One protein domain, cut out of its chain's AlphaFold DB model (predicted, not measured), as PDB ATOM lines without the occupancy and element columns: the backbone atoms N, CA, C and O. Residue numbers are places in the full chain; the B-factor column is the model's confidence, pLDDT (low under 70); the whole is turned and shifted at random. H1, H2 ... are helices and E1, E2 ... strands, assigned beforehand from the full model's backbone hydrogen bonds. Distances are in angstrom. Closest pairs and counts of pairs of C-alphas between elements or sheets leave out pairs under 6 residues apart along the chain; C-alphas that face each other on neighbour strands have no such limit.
ATOM      1  N   GLU A  21      99.972 160.013  97.552       87.56
ATOM      2  CA  GLU A  21     100.433 160.193  96.160       87.56
ATOM      3  C   GLU A  21     101.258 158.972  95.701       87.56
ATOM      4  O   GLU A  21     100.970 158.364  94.672       87.56
ATOM      5  N   ILE A  22     102.213 158.512  96.525       87.12
ATOM      6  CA  ILE A  22     103.015 157.302  96.237       87.12
ATOM      7  C   ILE A  22     102.135 156.049  96.096       87.12
ATOM      8  O   ILE A  22     102.469 155.116  95.358       87.12
ATOM      9  N   CYS A  23     101.068 155.968  96.889       89.25
ATOM     10  CA  CYS A  23     100.135 154.850  96.875       89.25
ATOM     11  C   CYS A  23      99.285 154.860  95.598       89.25
ATOM     12  O   CYS A  23      99.164 153.826  94.938       89.25
ATOM     13  N   GLU A  24      98.753 156.029  95.238       90.19
ATOM     14  CA  GLU A  24      97.939 156.270  94.044       90.19
ATOM     15  C   GLU A  24      98.702 155.929  92.762       90.19
ATOM     16  O   GLU A  24      98.182 155.192  91.926       90.19
ATOM     17  N   GLU A  25      99.970 156.340  92.652       89.31
ATOM     18  CA  GLU A  25     100.840 156.035  91.502       89.31
ATOM     19  C   GLU A  25     101.024 154.529  91.237       89.31
ATOM     20  O   GLU A  25     101.441 154.121  90.150       89.31
ATOM     21  N   LYS A  26     100.750 153.675  92.231       89.31
ATOM     22  CA  LYS A  26     100.924 152.218  92.130       89.31
ATOM     23  C   LYS A  26      99.640 151.474  91.797       89.31
ATOM     24  O   LYS A  26      99.692 150.255  91.615       89.31
ATOM     25  N   VAL A  27      98.506 152.168  91.726       91.50
ATOM     26  CA  VAL A  27      97.266 151.591  91.215       91.50
ATOM     27  C   VAL A  27      97.384 151.504  89.697       91.50
ATOM     28  O   VAL A  27      97.551 152.513  89.018       91.50
ATOM     29  N   TYR A  28      97.297 150.296  89.144       93.12
ATOM     30  CA  TYR A  28      97.156 150.150  87.699       93.12
ATOM     31  C   TYR A  28      95.742 150.555  87.300       93.12
ATOM     32  O   TYR A  28      94.771 150.043  87.860       93.12
ATOM     33  N   LEU A  29      95.647 151.463  86.338       94.38
ATOM     34  CA  LEU A  29      94.394 151.938  85.775       94.38
ATOM     35  C   LEU A  29      94.348 151.576  84.289       94.38
ATOM     36  O   LEU A  29      95.379 151.602  83.616       94.38
ATOM     37  N   ASP A  30      93.172 151.200  83.792       92.88
ATOM     38  CA  ASP A  30      92.917 151.128  82.354       92.88
ATOM     39  C   ASP A  30      92.685 152.529  81.755       92.88
ATOM     40  O   ASP A  30      92.670 153.534  82.471       92.88
ATOM     41  N   ASP A  31      92.478 152.601  80.439       90.19
ATOM     42  CA  ASP A  31      92.248 153.867  79.725       90.19
ATOM     43  C   ASP A  31      90.986 154.614  80.205       90.19
ATOM     44  O   ASP A  31      90.859 155.821  80.006       90.19
ATOM     45  N   GLY A  32      90.056 153.916  80.868       89.19
ATOM     46  CA  GLY A  32      88.856 154.482  81.484       89.19
ATOM     47  C   GLY A  32      89.038 154.875  82.954       89.19
ATOM     48  O   GLY A  32      88.065 155.248  83.612       89.19
ATOM     49  N   GLY A  33      90.250 154.766  83.503       91.25
ATOM     50  CA  GLY A  33      90.530 155.057  84.906       91.25
ATOM     51  C   GLY A  33      89.993 154.002  85.879       91.25
ATOM     52  O   GLY A  33      89.799 154.310  87.063       91.25
ATOM     53  N   TRP A  34      89.717 152.778  85.416       93.50
ATOM     54  CA  TRP A  34      89.307 151.659  86.266       93.50
ATOM     55  C   TRP A  34      90.516 150.881  86.784       93.50
ATOM     56  O   TRP A  34      91.409 150.573  85.994       93.50
ATOM     57  N   PRO A  35      90.544 150.510  88.081       94.69
ATOM     58  CA  PRO A  35      91.537 149.592  88.611       94.69
ATOM     59  C   PRO A  35      91.619 148.320  87.773       94.69
ATOM     60  O   PRO A  35      90.605 147.707  87.441       94.69
ATOM     61  N   CYS A  36      92.833 147.921  87.422       94.88
ATOM     62  CA  CYS A  36      93.068 146.762  86.580       94.88
ATOM     63  C   CYS A  36      94.328 146.004  87.005       94.88
ATOM     64  O   CYS A  36      95.103 146.430  87.861       94.88
ATOM     65  N   ILE A  37      94.542 144.843  86.399       92.75
ATOM     66  CA  ILE A  37      95.752 144.044  86.534       92.75
ATOM     67  C   ILE A  37      96.356 143.893  85.143       92.75
ATOM     68  O   ILE A  37      95.726 143.306  84.266       92.75
ATOM     69  N   PRO A  38      97.594 144.356  84.915       94.12
ATOM     70  CA  PRO A  38      98.283 144.098  83.662       94.12
ATOM     71  C   PRO A  38      98.375 142.594  83.389       94.12
ATOM     72  O   PRO A  38      98.776 141.831  84.273       94.12
ATOM     73  N   VAL A  39      98.102 142.161  82.156       92.75
ATOM     74  CA  VAL A  39      98.137 140.736  81.775       92.75
ATOM     75  C   VAL A  39      99.497 140.099  82.073       92.75
ATOM     76  O   VAL A  39      99.560 138.953  82.502       92.75
ATOM     77  N   LYS A  40     100.597 140.857  81.989       91.75
ATOM     78  CA  LYS A  40     101.934 140.398  82.412       91.75
ATOM     79  C   LYS A  40     101.990 139.913  83.872       91.75
ATOM     80  O   LYS A  40     102.712 138.965  84.172       91.75
ATOM     81  N   ASN A  41     101.230 140.538  84.776       91.44
ATOM     82  CA  ASN A  41     101.181 140.164  86.190       91.44
ATOM     83  C   ASN A  41     100.343 138.892  86.374       91.44
ATOM     84  O   ASN A  41     100.755 137.996  87.109       91.44
ATOM     85  N   MET A  42      99.218 138.783  85.657       92.06
ATOM     86  CA  MET A  42      98.408 137.559  85.598       92.06
ATOM     87  C   MET A  42      99.229 136.385  85.051       92.06
ATOM     88  O   MET A  42      99.302 135.319  85.658       92.06
ATOM     89  N   PHE A  43      99.940 136.606  83.946       91.88
ATOM     90  CA  PHE A  43     100.807 135.615  83.323       91.88
ATOM     91  C   PHE A  43     101.932 135.167  84.263       91.88
ATOM     92  O   PHE A  43     102.234 133.980  84.341       91.88
ATOM     93  N   ALA A  44     102.534 136.083  85.031       91.06
ATOM     94  CA  ALA A  44     103.524 135.721  86.045       91.06
ATOM     95  C   ALA A  44     102.933 134.806  87.135       91.06
ATOM     96  O   ALA A  44     103.597 133.853  87.554       91.06
ATOM     97  N   ALA A  45     101.688 135.056  87.554       92.25
ATOM     98  CA  ALA A  45     100.996 134.221  88.529       92.25
ATOM     99  C   ALA A  45     100.674 132.824  87.976       92.25
ATOM    100  O   ALA A  45     100.979 131.815  88.616       92.25
ATOM    101  N   LEU A  46     100.162 132.753  86.747       92.94
ATOM    102  CA  LEU A  46      99.899 131.497  86.042       92.94
ATOM    103  C   LEU A  46     101.193 130.716  85.763       92.94
ATOM    104  O   LEU A  46     101.242 129.498  85.934       92.94
ATOM    105  N   LYS A  47     102.291 131.396  85.408       92.56
ATOM    106  CA  LYS A  47     103.600 130.758  85.208       92.56
ATOM    107  C   LYS A  47     104.088 130.104  86.499       92.56
ATOM    108  O   LYS A  47     104.625 128.995  86.446       92.56
ATOM    109  N   PHE A  48     103.901 130.762  87.646       92.44
ATOM    110  CA  PHE A  48     104.224 130.186  88.952       92.44
ATOM    111  C   PHE A  48     103.340 128.972  89.265       92.44
ATOM    112  O   PHE A  48     103.865 127.927  89.648       92.44
ATOM    113  N   ALA A  49     102.032 129.083  89.026       93.38
ATOM    114  CA  ALA A  49     101.071 127.990  89.167       93.38
ATOM    115  C   ALA A  49     101.432 126.765  88.312       93.38
ATOM    116  O   ALA A  49     101.312 125.629  88.768       93.38
ATOM    117  N   GLY A  50     101.986 126.985  87.115       93.50
ATOM    118  CA  GLY A  50     102.447 125.929  86.212       93.50
ATOM    119  C   GLY A  50     103.499 124.983  86.804       93.50
ATOM    120  O   GLY A  50     103.707 123.903  86.260       93.50
ATOM    121  N   LYS A  51     104.144 125.328  87.928       93.69
ATOM    122  CA  LYS A  51     105.037 124.411  88.662       93.69
ATOM    123  C   LYS A  51     104.290 123.276  89.370       93.69
ATOM    124  O   LYS A  51     104.901 122.258  89.678       93.69
ATOM    125  N   PHE A  52     103.002 123.465  89.644       93.69
ATOM    126  CA  PHE A  52     102.156 122.531  90.389       93.69
ATOM    127  C   PHE A  52     101.147 121.805  89.494       93.69
ATOM    128  O   PHE A  52     100.587 120.790  89.900       93.69
ATOM    129  N   VAL A  53     100.935 122.300  88.273       93.06
ATOM    130  CA  VAL A  53     100.003 121.719  87.303       93.06
ATOM    131  C   VAL A  53     100.767 120.883  86.282       93.06
ATOM    132  O   VAL A  53     101.756 121.336  85.697       93.06
ATOM    133  N   LYS A  54     100.301 119.651  86.065       90.62
ATOM    134  CA  LYS A  54     100.905 118.701  85.127       90.62
ATOM    135  C   LYS A  54     100.205 118.725  83.772       90.62
ATOM    136  O   LYS A  54      98.984 118.667  83.702       90.62
ATOM    137  N   LEU A  55     101.007 118.703  82.712       87.19
ATOM    138  CA  LEU A  55     100.610 118.373  81.350       87.19
ATOM    139  C   LEU A  55     101.218 117.002  81.007       87.19
ATOM    140  O   LEU A  55     102.431 116.857  80.813       87.19
ATOM    141  N   GLY A  56     100.382 115.962  81.022       85.88
ATOM    142  CA  GLY A  56     100.836 114.574  80.932       85.88
ATOM    143  C   GLY A  56     101.763 114.203  82.097       85.88
ATOM    144  O   GLY A  56     101.358 114.213  83.258       85.88
ATOM    145  N   LYS A  57     103.026 113.871  81.797       85.38
ATOM    146  CA  LYS A  57     104.034 113.482  82.806       85.38
ATOM    147  C   LYS A  57     104.877 114.651  83.339       85.38
ATOM    148  O   LYS A  57     105.621 114.453  84.297       85.38
ATOM    149  N   LYS A  58     104.801 115.837  82.727       88.25
ATOM    150  CA  LYS A  58     105.657 116.997  83.042       88.25
ATOM    151  C   LYS A  58     104.843 118.122  83.677       88.25
ATOM    152  O   LYS A  58     103.646 118.216  83.439       88.25
ATOM    153  N   ASN A  59     105.489 118.990  84.451       92.19
ATOM    154  CA  ASN A  59     104.870 120.237  84.905       92.19
ATOM    155  C   ASN A  59     104.863 121.261  83.764       92.19
ATOM    156  O   ASN A  59     105.795 121.287  82.956       92.19
ATOM    157  N   ILE A  60     103.851 122.127  83.729       91.06
ATOM    158  CA  ILE A  60     103.724 123.187  82.713       91.06
ATOM    159  C   ILE A  60     104.905 124.155  82.772       91.06
ATOM    160  O   ILE A  60     105.437 124.564  81.741       91.06
ATOM    161  N   THR A  61     105.351 124.489  83.981       91.88
ATOM    162  CA  THR A  61     106.568 125.262  84.228       91.88
ATOM    163  C   THR A  61     107.577 124.380  84.948       91.88
ATOM    164  O   THR A  61     107.295 123.841  86.019       91.88
ATOM    165  N   SER A  62     108.774 124.264  84.378       90.00
ATOM    166  CA  SER A  62     109.881 123.477  84.927       90.00
ATOM    167  C   SER A  62     111.175 124.283  84.818       90.00
ATOM    168  O   SER A  62     111.594 124.645  83.717       90.00
ATOM    169  N   GLY A  63     111.806 124.573  85.961       83.94
ATOM    170  CA  GLY A  63     112.977 125.456  86.015       83.94
ATOM    171  C   GLY A  63     112.670 126.827  85.404       83.94
ATOM    172  O   GLY A  63     111.698 127.476  85.803       83.94
ATOM    173  N   ASP A  64     113.468 127.224  84.412       78.25
ATOM    174  CA  ASP A  64     113.322 128.498  83.692       78.25
ATOM    175  C   ASP A  64     112.386 128.419  82.471       78.25
ATOM    176  O   ASP A  64     111.954 129.449  81.943       78.25
ATOM    177  N   SER A  65     112.015 127.205  82.053       87.81
ATOM    178  CA  SER A  65     111.151 126.955  80.893       87.81
ATOM    179  C   SER A  65     109.669 126.864  81.274       87.81
ATOM    180  O   SER A  65     109.310 126.413  82.367       87.81
ATOM    181  N   THR A  66     108.787 127.297  80.373       91.00
ATOM    182  CA  THR A  66     107.336 127.193  80.555       91.00
ATOM    183  C   THR A  66     106.640 126.918  79.229       91.00
ATOM    184  O   THR A  66     106.963 127.541  78.221       91.00
ATOM    185  N   LEU A  67     105.685 125.991  79.250       89.00
ATOM    186  CA  LEU A  67     104.772 125.694  78.144       89.00
ATOM    187  C   LEU A  67     103.494 126.540  78.220       89.00
ATOM    188  O   LEU A  67     102.582 126.356  77.427       89.00
ATOM    189  N   LEU A  68     103.394 127.458  79.186       89.44
ATOM    190  CA  LEU A  68     102.179 128.238  79.397       89.44
ATOM    191  C   LEU A  68     101.727 129.019  78.144       89.44
ATOM    192  O   LEU A  68     100.548 128.897  77.824       89.44
ATOM    193  N   PRO A  69     102.604 129.730  77.394       87.94
ATOM    194  CA  PRO A  69     102.182 130.464  76.197       87.94
ATOM    195  C   PRO A  69     101.559 129.595  75.102       87.94
ATOM    196  O   PRO A  69     100.752 130.098  74.339       87.94
ATOM    197  N   SER A  70     101.938 128.313  75.009       83.62
ATOM    198  CA  SER A  70     101.375 127.384  74.017       83.62
ATOM    199  C   SER A  70     100.088 126.705  74.490       83.62
ATOM    200  O   SER A  70      99.470 125.978  73.729       83.62
ATOM    201  N   ILE A  71      99.720 126.862  75.763       84.44
ATOM    202  CA  ILE A  71      98.522 126.245  76.351       84.44
ATOM    203  C   ILE A  71      97.412 127.282  76.481       84.44
ATOM    204  O   ILE A  71      96.248 126.976  76.234       84.44
ATOM    205  N   LEU A  72      97.773 128.485  76.926       87.31
ATOM    206  CA  LEU A  72      96.834 129.525  77.293       87.31
ATOM    207  C   LEU A  72      97.414 130.906  77.006       87.31
ATOM    208  O   LEU A  72      98.536 131.230  77.410       87.31
ATOM    209  N   GLN A  73      96.580 131.751  76.416       88.00
ATOM    210  CA  GLN A  73      96.817 133.175  76.268       88.00
ATOM    211  C   GLN A  73      95.675 133.944  76.925       88.00
ATOM    212  O   GLN A  73      94.515 133.676  76.653       88.00
ATOM    213  N   VAL A  74      95.992 134.899  77.798       89.00
ATOM    214  CA  VAL A  74      94.981 135.817  78.344       89.00
ATOM    215  C   VAL A  74      94.709 136.896  77.305       89.00
ATOM    216  O   VAL A  74      95.657 137.466  76.762       89.00
ATOM    217  N   GLU A  75      93.440 137.162  77.022       88.88
ATOM    218  CA  GLU A  75      93.048 138.198  76.075       88.88
ATOM    219  C   GLU A  75      93.258 139.607  76.637       88.88
ATOM    220  O   GLU A  75      93.166 139.857  77.841       88.88
ATOM    221  N   GLY A  76      93.529 140.549  75.733       89.31
ATOM    222  CA  GLY A  76      93.760 141.948  76.074       89.31
ATOM    223  C   GLY A  76      95.137 142.227  76.686       89.31
ATOM    224  O   GLY A  76      96.059 141.412  76.676       89.31
ATOM    225  N   THR A  77      95.299 143.451  77.186       91.50
ATOM    226  CA  THR A  77      96.542 143.939  77.814       91.50
ATOM    227  C   THR A  77      96.399 144.107  79.326       91.50
ATOM    228  O   THR A  77      97.394 144.068  80.063       91.50
ATOM    229  N   VAL A  78      95.160 144.248  79.797       93.38
ATOM    230  CA  VAL A  78      94.773 144.414  81.195       93.38
ATOM    231  C   VAL A  78      93.520 143.596  81.491       93.38
ATOM    232  O   VAL A  78      92.680 143.387  80.623       93.38
ATOM    233  N   VAL A  79      93.394 143.165  82.740       92.44
ATOM    234  CA  VAL A  79      92.213 142.518  83.307       92.44
ATOM    235  C   VAL A  79      91.581 143.511  84.275       92.44
ATOM    236  O   VAL A  79      92.222 143.897  85.254       92.44
ATOM    237  N   ARG A  80      90.365 143.983  83.995       93.81
ATOM    238  CA  ARG A  80      89.684 144.969  84.847       93.81
ATOM    239  C   ARG A  80      89.281 144.340  86.184       93.81
ATOM    240  O   ARG A  80      88.812 143.206  86.217       93.81
ATOM    241  N   LEU A  81      89.466 145.091  87.269       93.56
ATOM    242  CA  LEU A  81      88.964 144.732  88.589       93.56
ATOM    243  C   LEU A  81      87.580 145.338  88.816       93.56
ATOM    244  O   LEU A  81      87.328 146.482  88.435       93.56
ATOM    245  N   HIS A  82      86.727 144.592  89.502       94.00
ATOM    246  CA  HIS A  82      85.417 145.036  89.963       94.00
ATOM    247  C   HIS A  82      85.298 144.884  91.485       94.00
ATOM    248  O   HIS A  82      86.099 144.181  92.099       94.00
ATOM    249  N   GLY A  83      84.344 145.584  92.097       92.44
ATOM    250  CA  GLY A  83      84.022 145.533  93.524       92.44
ATOM    251  C   GLY A  83      83.116 144.352  93.868       92.44
ATOM    252  O   GLY A  83      83.288 143.254  93.333       92.44
ATOM    253  N   ALA A  84      82.138 144.573  94.751       89.31
ATOM    254  CA  ALA A  84      81.188 143.534  95.160       89.31
ATOM    255  C   ALA A  84      80.262 143.087  94.013       89.31
ATOM    256  O   ALA A  84      79.696 141.998  94.064       89.31
ATOM    257  N   SER A  85      80.130 143.910  92.969       89.31
ATOM    258  CA  SER A  85      79.473 143.566  91.707       89.31
ATOM    259  C   SER A  85      80.348 143.932  90.507       89.31
ATOM    260  O   SER A  85      81.253 144.757  90.629       89.31
ATOM    261  N   ILE A  86      80.076 143.331  89.342       86.56
ATOM    262  CA  ILE A  86      80.874 143.509  88.115       86.56
ATOM    263  C   ILE A  86      80.904 144.959  87.601       86.56
ATOM    264  O   ILE A  86      81.897 145.386  87.014       86.56
ATOM    265  N   ASP A  87      79.848 145.728  87.878       90.44
ATOM    266  CA  ASP A  87      79.702 147.131  87.472       90.44
ATOM    267  C   ASP A  87      80.190 148.119  88.545       90.44
ATOM    268  O   ASP A  87      80.120 149.337  88.370       90.44
ATOM    269  N   GLU A  88      80.684 147.619  89.678       92.56
ATOM    270  CA  GLU A  88      81.168 148.445  90.776       92.56
ATOM    271  C   GLU A  88      82.677 148.649  90.679       92.56
ATOM    272  O   GLU A  88      83.456 147.703  90.559       92.56
ATOM    273  N   LYS A  89      83.118 149.904  90.783       93.44
ATOM    274  CA  LYS A  89      84.541 150.238  90.838       93.44
ATOM    275  C   LYS A  89      85.100 149.879  92.219       93.44
ATOM    276  O   LYS A  89      84.629 150.444  93.206       93.44
ATOM    277  N   PRO A  90      86.126 149.017  92.321       93.31
ATOM    278  CA  PRO A  90      86.646 148.621  93.618       93.31
ATOM    279  C   PRO A  90      87.411 149.781  94.262       93.31
ATOM    280  O   PRO A  90      88.225 150.456  93.621       93.31
ATOM    281  N   SER A  91      87.164 150.003  95.551       93.00
ATOM    282  CA  SER A  91      87.925 150.946  96.368       93.00
ATOM    283  C   SER A  91      89.185 150.293  96.928       93.00
ATOM    284  O   SER A  91      89.189 149.106  97.259       93.00
ATOM    285  N   TRP A  92      90.236 151.086  97.104       92.38
ATOM    286  CA  TRP A  92      91.454 150.662  97.785       92.38
ATOM    287  C   TRP A  92      91.734 151.551  98.993       92.38
ATOM    288  O   TRP A  92      91.329 152.712  99.046       92.38
ATOM    289  N   ASP A 118      90.248 145.637  99.459       90.12
ATOM    290  CA  ASP A 118      89.638 144.742 100.453       90.12
ATOM    291  C   ASP A 118      88.500 143.921  99.843       90.12
ATOM    292  O   ASP A 118      88.316 142.759 100.189       90.12
ATOM    293  N   VAL A 119      87.782 144.515  98.886       91.75
ATOM    294  CA  VAL A 119      86.746 143.854  98.094       91.75
ATOM    295  C   VAL A 119      87.106 144.034  96.630       91.75
ATOM    296  O   VAL A 119      87.083 145.152  96.110       91.75
ATOM    297  N   TRP A 120      87.481 142.937  95.980       93.25
ATOM    298  CA  TRP A 120      87.718 142.930  94.546       93.25
ATOM    299  C   TRP A 120      87.426 141.572  93.924       93.25
ATOM    300  O   TRP A 120      87.553 140.525  94.566       93.25
ATOM    301  N   GLY A 121      87.113 141.612  92.636       93.38
ATOM    302  CA  GLY A 121      87.163 140.469  91.754       93.38
ATOM    303  C   GLY A 121      87.547 140.850  90.331       93.38
ATOM    304  O   GLY A 121      87.847 142.011  90.048       93.38
ATOM    305  N   PHE A 122      87.611 139.862  89.447       94.06
ATOM    306  CA  PHE A 122      87.872 140.085  88.030       94.06
ATOM    307  C   PHE A 122      87.246 139.028  87.131       94.06
ATOM    308  O   PHE A 122      87.086 137.870  87.522       94.06
ATOM    309  N   THR A 123      87.045 139.434  85.879       91.94
ATOM    310  CA  THR A 123      86.692 138.579  84.748       91.94
ATOM    311  C   THR A 123      87.830 138.603  83.732       91.94
ATOM    312  O   THR A 123      88.327 139.674  83.385       91.94
ATOM    313  N   ALA A 124      88.269 137.437  83.263       90.25
ATOM    314  CA  ALA A 124      89.316 137.311  82.258       90.25
ATOM    315  C   ALA A 124      88.940 136.281  81.190       90.25
ATOM    316  O   ALA A 124      88.671 135.122  81.508       90.25
ATOM    317  N   SER A 125      89.021 136.685  79.927       88.94
ATOM    318  CA  SER A 125      88.943 135.778  78.784       88.94
ATOM    319  C   SER A 125      90.321 135.207  78.473       88.94
ATOM    320  O   SER A 125      91.334 135.911  78.523       88.94
ATOM    321  N   VAL A 126      90.377 133.912  78.185       87.44
ATOM    322  CA  VAL A 126      91.600 133.213  77.809       87.44
ATOM    323  C   VAL A 126      91.364 132.346  76.580       87.44
ATOM    324  O   VAL A 126      90.385 131.618  76.496       87.44
ATOM    325  N   ILE A 127      92.287 132.391  75.632       84.81
ATOM    326  CA  ILE A 127      92.279 131.561  74.430       84.81
ATOM    327  C   ILE A 127      93.123 130.324  74.701       84.81
ATOM    328  O   ILE A 127      94.224 130.427  75.258       84.81
ATOM    329  N   CYS A 128      92.635 129.156  74.294       80.44
ATOM    330  CA  CYS A 128      93.400 127.921  74.364       80.44
ATOM    331  C   CYS A 128      93.174 127.020  73.134       80.44
ATOM    332  O   CYS A 128      92.091 126.991  72.552       80.44
ATOM    333  N   GLU A 129      94.200 126.264  72.734       69.19
ATOM    334  CA  GLU A 129      94.225 125.586  71.424       69.19
ATOM    335  C   GLU A 129      93.616 124.164  71.387       69.19
ATOM    336  O   GLU A 129      93.272 123.690  70.306       69.19
ATOM    337  N   ASP A 130      93.431 123.476  72.525       65.62
ATOM    338  CA  ASP A 130      93.006 122.056  72.570       65.62
ATOM    339  C   ASP A 130      91.596 121.866  73.195       65.62
ATOM    340  O   ASP A 130      91.210 122.571  74.129       65.62
ATOM    341  N   GLU A 131      90.801 120.926  72.673       58.94
ATOM    342  CA  GLU A 131      89.370 120.743  72.965       58.94
ATOM    343  C   GLU A 131      89.072 119.972  74.261       58.94
ATOM    344  O   GLU A 131      88.059 120.270  74.903       58.94
ATOM    345  N   GLU A 132      89.934 119.032  74.674       49.16
ATOM    346  CA  GLU A 132      89.659 118.128  75.810       49.16
ATOM    347  C   GLU A 132      90.686 118.209  76.950       49.16
ATOM    348  O   GLU A 132      90.314 118.105  78.122       49.16
ATOM    349  N   ALA A 133      91.966 118.470  76.662       55.00
ATOM    350  CA  ALA A 133      93.005 118.560  77.698       55.00
ATOM    351  C   ALA A 133      92.943 119.867  78.522       55.00
ATOM    352  O   ALA A 133      93.545 119.984  79.592       55.00
ATOM    353  N   THR A 134      92.188 120.853  78.048       66.19
ATOM    354  CA  THR A 134      92.469 122.258  78.341       66.19
ATOM    355  C   THR A 134      91.652 122.837  79.483       66.19
ATOM    356  O   THR A 134      92.221 123.510  80.333       66.19
ATOM    357  N   LEU A 135      90.355 122.529  79.611       77.81
ATOM    358  CA  LEU A 135      89.536 123.157  80.663       77.81
ATOM    359  C   LEU A 135      90.037 122.802  82.064       77.81
ATOM    360  O   LEU A 135      90.127 123.665  82.933       77.81
ATOM    361  N   ARG A 136      90.373 121.526  82.286       85.06
ATOM    362  CA  ARG A 136      90.909 121.071  83.571       85.06
ATOM    363  C   ARG A 136      92.242 121.747  83.869       85.06
ATOM    364  O   ARG A 136      92.422 122.247  84.968       85.06
ATOM    365  N   ILE A 137      93.151 121.776  82.898       88.69
ATOM    366  CA  ILE A 137      94.472 122.383  83.073       88.69
ATOM    367  C   ILE A 137      94.354 123.884  83.336       88.69
ATOM    368  O   ILE A 137      94.995 124.391  84.251       88.69
ATOM    369  N   VAL A 138      93.511 124.586  82.581       88.75
ATOM    370  CA  VAL A 138      93.227 126.012  82.770       88.75
ATOM    371  C   VAL A 138      92.633 126.251  84.152       88.75
ATOM    372  O   VAL A 138      93.126 127.099  84.894       88.75
ATOM    373  N   ARG A 139      91.638 125.455  84.556       90.12
ATOM    374  CA  ARG A 139      91.058 125.519  85.901       90.12
ATOM    375  C   ARG A 139      92.121 125.327  86.979       90.12
ATOM    376  O   ARG A 139      92.213 126.147  87.887       90.12
ATOM    377  N   ASP A 140      92.922 124.274  86.866       92.25
ATOM    378  CA  ASP A 140      93.972 123.944  87.826       92.25
ATOM    379  C   ASP A 140      95.024 125.064  87.877       92.25
ATOM    380  O   ASP A 140      95.464 125.442  88.960       92.25
ATOM    381  N   LEU A 141      95.380 125.664  86.735       92.81
ATOM    382  CA  LEU A 141      96.281 126.816  86.666       92.81
ATOM    383  C   LEU A 141      95.723 128.021  87.420       92.81
ATOM    384  O   LEU A 141      96.451 128.605  88.220       92.81
ATOM    385  N   PHE A 142      94.459 128.388  87.208       93.25
ATOM    386  CA  PHE A 142      93.855 129.530  87.896       93.25
ATOM    387  C   PHE A 142      93.648 129.274  89.392       93.25
ATOM    388  O   PHE A 142      93.923 130.164  90.195       93.25
ATOM    389  N   ILE A 143      93.247 128.061  89.789       93.62
ATOM    390  CA  ILE A 143      93.143 127.678  91.206       93.62
ATOM    391  C   ILE A 143      94.518 127.766  91.876       93.62
ATOM    392  O   ILE A 143      94.676 128.445  92.889       93.62
ATOM    393  N   GLN A 144      95.544 127.143  91.288       94.31
ATOM    394  CA  GLN A 144      96.900 127.187  91.838       94.31
ATOM    395  C   GLN A 144      97.490 128.605  91.801       94.31
ATOM    396  O   GLN A 144      98.255 128.977  92.692       94.31
ATOM    397  N   ALA A 145      97.132 129.428  90.811       93.25
ATOM    398  CA  ALA A 145      97.530 130.830  90.769       93.25
ATOM    399  C   ALA A 145      96.911 131.609  91.928       93.25
ATOM    400  O   ALA A 145      97.645 132.323  92.605       93.25
ATOM    401  N   GLY A 146      95.621 131.424  92.203       91.38
ATOM    402  CA  GLY A 146      94.930 132.051  93.325       91.38
ATOM    403  C   GLY A 146      95.503 131.649  94.681       91.38
ATOM    404  O   GLY A 146      95.833 132.514  95.489       91.38
ATOM    405  N   GLU A 147      95.711 130.349  94.900       89.38
ATOM    406  CA  GLU A 147      96.131 129.799  96.195       89.38
ATOM    407  C   GLU A 147      97.635 129.921  96.479       89.38
ATOM    408  O   GLU A 147      98.040 130.140  97.622       89.38
ATOM    409  N   LYS A 148      98.488 129.703  95.468       88.06
ATOM    410  CA  LYS A 148      99.945 129.557  95.655       88.06
ATOM    411  C   LYS A 148     100.739 130.740  95.140       88.06
ATOM    412  O   LYS A 148     101.823 131.009  95.660       88.06
ATOM    413  N   SER A 149     100.254 131.411  94.097       88.50
ATOM    414  CA  SER A 149     100.939 132.588  93.578       88.50
ATOM    415  C   SER A 149     100.414 133.850  94.228       88.50
ATOM    416  O   SER A 149     101.235 134.511  94.853       88.50
ATOM    417  N   GLY A 150      99.115 134.133  94.062       88.62
ATOM    418  CA  GLY A 150      98.417 135.419  94.165       88.62
ATOM    419  C   GLY A 150      98.761 136.395  93.025       88.62
ATOM    420  O   GLY A 150      99.672 136.145  92.225       88.62
ATOM    421  N   LEU A 151      98.052 137.525  92.977       87.94
ATOM    422  CA  LEU A 151      98.298 138.660  92.080       87.94
ATOM    423  C   LEU A 151      99.029 139.800  92.808       87.94
ATOM    424  O   LEU A 151      98.860 140.018  94.004       87.94
ATOM    425  N   GLY A 152      99.858 140.547  92.077       78.56
ATOM    426  CA  GLY A 152     100.585 141.700  92.617       78.56
ATOM    427  C   GLY A 152     101.841 141.360  93.436       78.56
ATOM    428  O   GLY A 152     102.417 140.271  93.337       78.56
ATOM    429  N   ASP A 153     102.308 142.346  94.206       63.31
ATOM    430  CA  ASP A 153     103.638 142.361  94.844       63.31
ATOM    431  C   ASP A 153     103.677 141.786  96.277       63.31
ATOM    432  O   ASP A 153     104.758 141.625  96.836       63.31
ATOM    433  N   TYR A 154     102.524 141.414  96.849       63.84
ATOM    434  CA  TYR A 154     102.378 140.856  98.212       63.84
ATOM    435  C   TYR A 154     101.713 139.488  98.227       63.84
ATOM    436  O   TYR A 154     101.012 139.105  99.159       63.84
ATOM    437  N   ARG A 155     101.954 138.766  97.149       69.56
ATOM    438  CA  ARG A 155     101.356 137.479  96.864       69.56
ATOM    439  C   ARG A 155     102.059 136.355  97.664       69.56
ATOM    440  O   ARG A 155     103.242 136.528  97.988       69.56
ATOM    441  N   PRO A 156     101.421 135.204  97.955       70.62
ATOM    442  CA  PRO A 156     102.003 134.101  98.741       70.62
ATOM    443  C   PRO A 156     103.429 133.694  98.362       70.62
ATOM    444  O   PRO A 156     104.277 133.473  99.228       70.62
ATOM    445  N   SER A 157     103.745 133.687  97.066       66.44
ATOM    446  CA  SER A 157     105.096 133.370  96.571       66.44
ATOM    447  C   SER A 157     106.185 134.378  96.982       66.44
ATOM    448  O   SER A 157     107.374 134.107  96.818       66.44
ATOM    449  N   SER A 158     105.792 135.531  97.523       67.00
ATOM    450  CA  SER A 158     106.652 136.596  98.049       67.00
ATOM    451  C   SER A 158     106.449 136.812  99.561       67.00
ATOM    452  O   SER A 158     106.826 137.858 100.082       67.00
ATOM    453  N   SER A 159     105.894 135.811 100.263       70.19
ATOM    454  CA  SER A 159     105.637 135.809 101.716       70.19
ATOM    455  C   SER A 159     104.588 136.822 102.200       70.19
ATOM    456  O   SER A 159     104.602 137.188 103.372       70.19
ATOM    457  N   GLY A 160     103.686 137.270 101.322       72.69
ATOM    458  CA  GLY A 160     102.522 138.083 101.696       72.69
ATOM    459  C   GLY A 160     101.199 137.333 101.499       72.69
ATOM    460  O   GLY A 160     101.166 136.294 100.846       72.69
ATOM    461  N   PHE A 161     100.112 137.863 102.061       74.88
ATOM    462  CA  PHE A 161      98.763 137.277 101.966       74.88
ATOM    463  C   PHE A 161      97.822 138.047 101.024       74.88
ATOM    464  O   PHE A 161      96.686 137.635 100.816       74.88
ATOM    465  N   ASN A 162      98.281 139.153 100.435       80.88
ATOM    466  CA  ASN A 162      97.444 139.994  99.585       80.88
ATOM    467  C   ASN A 162      97.395 139.443  98.152       80.88
ATOM    468  O   ASN A 162      98.345 138.828  97.664       80.88
ATOM    469  N   GLY A 163      96.289 139.699  97.453       83.75
ATOM    470  CA  GLY A 163      96.123 139.286  96.057       83.75
ATOM    471  C   GLY A 163      95.809 137.798  95.864       83.75
ATOM    472  O   GLY A 163      95.842 137.322  94.730       83.75
ATOM    473  N   ILE A 164      95.528 137.060  96.942       90.56
ATOM    474  CA  ILE A 164      94.935 135.719  96.873       90.56
ATOM    475  C   ILE A 164      93.520 135.857  96.318       90.56
ATOM    476  O   ILE A 164      92.783 136.765  96.701       90.56
ATOM    477  N   PHE A 165      93.146 134.944  95.431       91.81
ATOM    478  CA  PHE A 165      91.802 134.885  94.880       91.81
ATOM    479  C   PHE A 165      91.321 133.442  94.786       91.81
ATOM    480  O   PHE A 165      92.121 132.504  94.731       91.81
ATOM    481  N   ARG A 166      90.004 133.264  94.727       92.38
ATOM    482  CA  ARG A 166      89.364 131.985  94.427       92.38
ATOM    483  C   ARG A 166      88.594 132.100  93.124       92.38
ATOM    484  O   ARG A 166      87.859 133.057  92.929       92.38
ATOM    485  N   VAL A 167      88.725 131.095  92.262       91.25
ATOM    486  CA  VAL A 167      87.885 130.963  91.065       91.25
ATOM    487  C   VAL A 167      86.467 130.609  91.508       91.25
ATOM    488  O   VAL A 167      86.258 129.528  92.064       91.25
ATOM    489  N   THR A 168      85.502 131.496  91.276       87.44
ATOM    490  CA  THR A 168      84.087 131.241  91.599       87.44
ATOM    491  C   THR A 168      83.367 130.607  90.415       87.44
ATOM    492  O   THR A 168      82.566 129.689  90.595       87.44
ATOM    493  N   ARG A 169      83.702 131.032  89.190       85.56
ATOM    494  CA  ARG A 169      83.062 130.555  87.964       85.56
ATOM    495  C   ARG A 169      84.056 130.457  86.811       85.56
ATOM    496  O   ARG A 169      84.810 131.382  86.533       85.56
ATOM    497  N   LEU A 170      84.012 129.325  86.111       83.81
ATOM    498  CA  LEU A 170      84.771 129.067  84.889       83.81
ATOM    499  C   LEU A 170      83.814 128.497  83.843       83.81
ATOM    500  O   LEU A 170      83.147 127.497  84.117       83.81
ATOM    501  N   GLN A 171      83.726 129.127  82.672       80.88
ATOM    502  CA  GLN A 171      82.852 128.674  81.588       80.88
ATOM    503  C   GLN A 171      83.594 128.630  80.255       80.88
ATOM    504  O   GLN A 171      84.427 129.477  79.954       80.88
ATOM    505  N   LYS A 172      83.288 127.602  79.457       77.31
ATOM    506  CA  LYS A 172      83.739 127.488  78.069       77.31
ATOM    507  C   LYS A 172      82.754 128.257  77.197       77.31
ATOM    508  O   LYS A 172      81.557 127.975  77.272       77.31
ATOM    509  N   GLN A 173      83.247 129.181  76.379       69.38
ATOM    510  CA  GLN A 173      82.430 129.880  75.391       69.38
ATOM    511  C   GLN A 173      82.863 129.476  73.970       69.38
ATOM    512  O   GLN A 173      84.058 129.328  73.707       69.38
ATOM    513  N   PRO A 174      81.922 129.224  73.042       59.34
ATOM    514  CA  PRO A 174      82.263 129.009  71.642       59.34
ATOM    515  C   PRO A 174      82.642 130.341  70.983       59.34
ATOM    516  O   PRO A 174      81.898 131.316  71.087       59.34
ATOM    517  N   ILE A 175      83.762 130.369  70.259       56.59
ATOM    518  CA  ILE A 175      84.199 131.557  69.517       56.59
ATOM    519  C   ILE A 175      83.203 131.840  68.386       56.59
ATOM    520  O   ILE A 175      82.965 130.995  67.518       56.59
ATOM    521  N   LYS A 176      82.623 133.044  68.356       41.91
ATOM    522  CA  LYS A 176      81.860 133.518  67.193       41.91
ATOM    523  C   LYS A 176      82.832 134.034  66.130       41.91
ATOM    524  O   LYS A 176      83.309 135.154  66.242       41.91
ATOM    525  N   GLY A 177      83.058 133.254  65.070       47.00
ATOM    526  CA  GLY A 177      83.609 133.783  63.813       47.00
ATOM    527  C   GLY A 177      84.872 133.134  63.245       47.00
ATOM    528  O   GLY A 177      85.364 133.634  62.240       47.00
ATOM    529  N   VAL A 178      85.378 132.026  63.796       37.16
ATOM    530  CA  VAL A 178      86.474 131.269  63.164       37.16
ATOM    531  C   VAL A 178      86.099 129.793  63.089       37.16
ATOM    532  O   VAL A 178      85.894 129.127  64.101       37.16
ATOM    533  N   ILE A 179      85.963 129.305  61.858       43.81
ATOM    534  CA  ILE A 179      85.889 127.881  61.540       43.81
ATOM    535  C   ILE A 179      87.280 127.287  61.826       43.81
ATOM    536  O   ILE A 179      88.274 127.793  61.317       43.81
ATOM    537  N   GLU A 180      87.289 126.232  62.648       39.88
ATOM    538  CA  GLU A 180      88.407 125.344  63.023       39.88
ATOM    539  C   GLU A 180      89.508 125.917  63.949       39.88
ATOM    540  O   GLU A 180      90.632 126.163  63.530       39.88
ATOM    541  N   LYS A 181      89.168 125.968  65.254       55.50
ATOM    542  CA  LYS A 181      90.025 126.069  66.470       55.50
ATOM    543  C   LYS A 181      90.802 127.387  66.632       55.50
ATOM    544  O   LYS A 181      91.617 127.725  65.782       55.50
ATOM    545  N   PRO A 182      90.585 128.144  67.732       43.50
ATOM    546  CA  PRO A 182      90.745 127.705  69.132       43.50
ATOM    547  C   PRO A 182      89.455 127.772  69.980       43.50
ATOM    548  O   PRO A 182      88.384 128.106  69.485       43.50
ATOM    549  N   VAL A 183      89.539 127.404  71.264       47.00
ATOM    550  CA  VAL A 183      88.452 127.498  72.254       47.00
ATOM    551  C   VAL A 183      88.772 128.617  73.247       47.00
ATOM    552  O   VAL A 183      89.816 128.591  73.896       47.00
ATOM    553  N   GLU A 184      87.852 129.564  73.414       44.25
ATOM    554  CA  GLU A 184      87.906 130.546  74.496       44.25
ATOM    555  C   GLU A 184      87.354 129.945  75.797       44.25
ATOM    556  O   GLU A 184      86.285 129.323  75.858       44.25
ATOM    557  N   TYR A 185      88.097 130.140  76.874       44.50
ATOM    558  CA  TYR A 185      87.636 129.934  78.231       44.50
ATOM    559  C   TYR A 185      87.528 131.296  78.892       44.50
ATOM    560  O   TYR A 185      88.461 132.085  78.876       44.50
ATOM    561  N   GLU A 186      86.396 131.578  79.511       44.12
ATOM    562  CA  GLU A 186      86.235 132.783  80.305       44.12
ATOM    563  C   GLU A 186      86.311 132.384  81.778       44.12
ATOM    564  O   GLU A 186      85.500 131.601  82.296       44.12
ATOM    565  N   VAL A 187      87.322 132.902  82.471       50.16
ATOM    566  CA  VAL A 187      87.295 133.000  83.926       50.16
ATOM    567  C   VAL A 187      86.351 134.143  84.234       50.16
ATOM    568  O   VAL A 187      86.757 135.299  84.288       50.16
ATOM    569  N   LEU A 188      85.073 133.810  84.365       48.88
ATOM    570  CA  LEU A 188      84.025 134.806  84.541       48.88
ATOM    571  C   LEU A 188      84.190 135.585  85.837       48.88
ATOM    572  O   LEU A 188      83.840 136.757  85.876       48.88
ATOM    573  N   GLU A 189      84.712 134.953  86.887       51.16
ATOM    574  CA  GLU A 189      84.809 135.619  88.173       51.16
ATOM    575  C   GLU A 189      85.828 134.932  89.089       51.16
ATOM    576  O   GLU A 189      85.849 133.705  89.281       51.16
ATOM    577  N   ALA A 190      86.698 135.751  89.659       59.88
ATOM    578  CA  ALA A 190      87.549 135.395  90.773       59.88
ATOM    579  C   ALA A 190      87.501 136.526  91.790       59.88
ATOM    580  O   ALA A 190      87.675 137.675  91.406       59.88
ATOM    581  N   ALA A 191      87.277 136.198  93.059       61.50
ATOM    582  CA  ALA A 191      87.129 137.166  94.144       61.50
ATOM    583  C   ALA A 191      88.155 136.912  95.253       61.50
ATOM    584  O   ALA A 191      88.749 135.827  95.327       61.50
ATOM    585  N   THR A 192      88.354 137.905  96.120       64.06
ATOM    586  CA  THR A 192      89.117 137.760  97.370       64.06
ATOM    587  C   THR A 192      88.655 136.554  98.182       64.06
ATOM    588  O   THR A 192      87.453 136.315  98.308       64.06
ATOM    589  N   ALA A 193      89.623 135.796  98.708       52.56
ATOM    590  CA  ALA A 193      89.385 134.641  99.573       52.56
ATOM    591  C   ALA A 193      88.987 135.035 101.002       52.56
ATOM    592  O   ALA A 193      89.480 136.082 101.480       52.56
TER     593      ALA A 193
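AT A GLANCE: This is residues 21 to 92 and 118 to 193 of the 193 residues of an uncharacterized protein of Candidatus Uhrbacteria bacterium (UniProt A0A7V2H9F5). A strongly twisted, curled sheet of five strands has its helices on one face: H4 runs along the strands, and H2 packs on H4 about crosswise. Little H1 lies out at one end of the long axis, and the E4-E5 hairpin loop reaches toward the other. The printed part has 148 residues, with four named helices and five named strands that hold 70 of them, under half; along the chain they come in the order H1, E1, H2, H3, E2, E3, H4, E4, E5. The sheet's order is E1 E2 E3 E5 E4, all antiparallel; the class is mixed, helices and strands. The whole is compact, with a radius of gyration of the C-alphas of 15.4 A, and spans 46 by 38 by 23 A.

HOW THE PARTS SIT: H1, residues 21 to 24, is not on the sheet. E1, residues 36 to 38, is an edge strand. H2, residues 39 to 49, is on the sheet; its closest C-alphas to E2, residues 78 to 82, are Val 39 and Val 78, 5.0 A apart. E1 and E2 are antiparallel, with N 37 and O 79 at 2.8 A. H3, residues 68 to 71, only grazes the sheet with residues 69 to 71. E3, residues 121 to 128, is antiparallel to E2, with N 82 and O 121 at 2.9 A. H4, residues 134 to 149, touches H2 about perpendicular, at 88 degrees; the closest C-alphas, of Ala 49 and Ala 145, are 4.8 A apart. H4 has a height over the sheet of 7.9 A. E4, residues 165 to 173, bends by 57 degrees at residue 168 and forms a hairpin with E5, residues 183 to 192, where N 186 and O 171 are 2.9 A apart. E5 is antiparallel to E3, with N 126 and O 185 at 2.7 A. H4 lies over E5, with 6 of its 16 C-alphas falling on that strand, and only just not over E3 and E4, with 2 falling on each; it runs along the strands, at 26 degrees to E5 on the local plane. E3, H4 and E4 are a split strand-helix-strand unit, two strands running the same way with E5 between them; its crossover is right-handed. H2 and H4 have each O i to N i+4 pair within hydrogen-bond range; H1 and H3 are too short for one.

IN THESE COORDINATES: H1 begins at C-alpha 21, (100.433, 160.193, 96.160). H2 is 15.0 A long, H4 20.3 A, E3 22.3 A and E4 22.2 A. E5, 27.1 A, ends at C-alpha 192, (89.117, 137.760, 97.370).

THE WHOLE: The C-alphas farthest apart, of Glu 21 and Glu 180, are 49.6 A apart. Residues 93 to 117 are not printed, with 6.7 A between C-alphas 92 and 118. The links H1 to E1, H2 to H3 and H4 to E4 are long. The mean pLDDT of the printed part is 81.8; residues 173 to 193 are among those under 70.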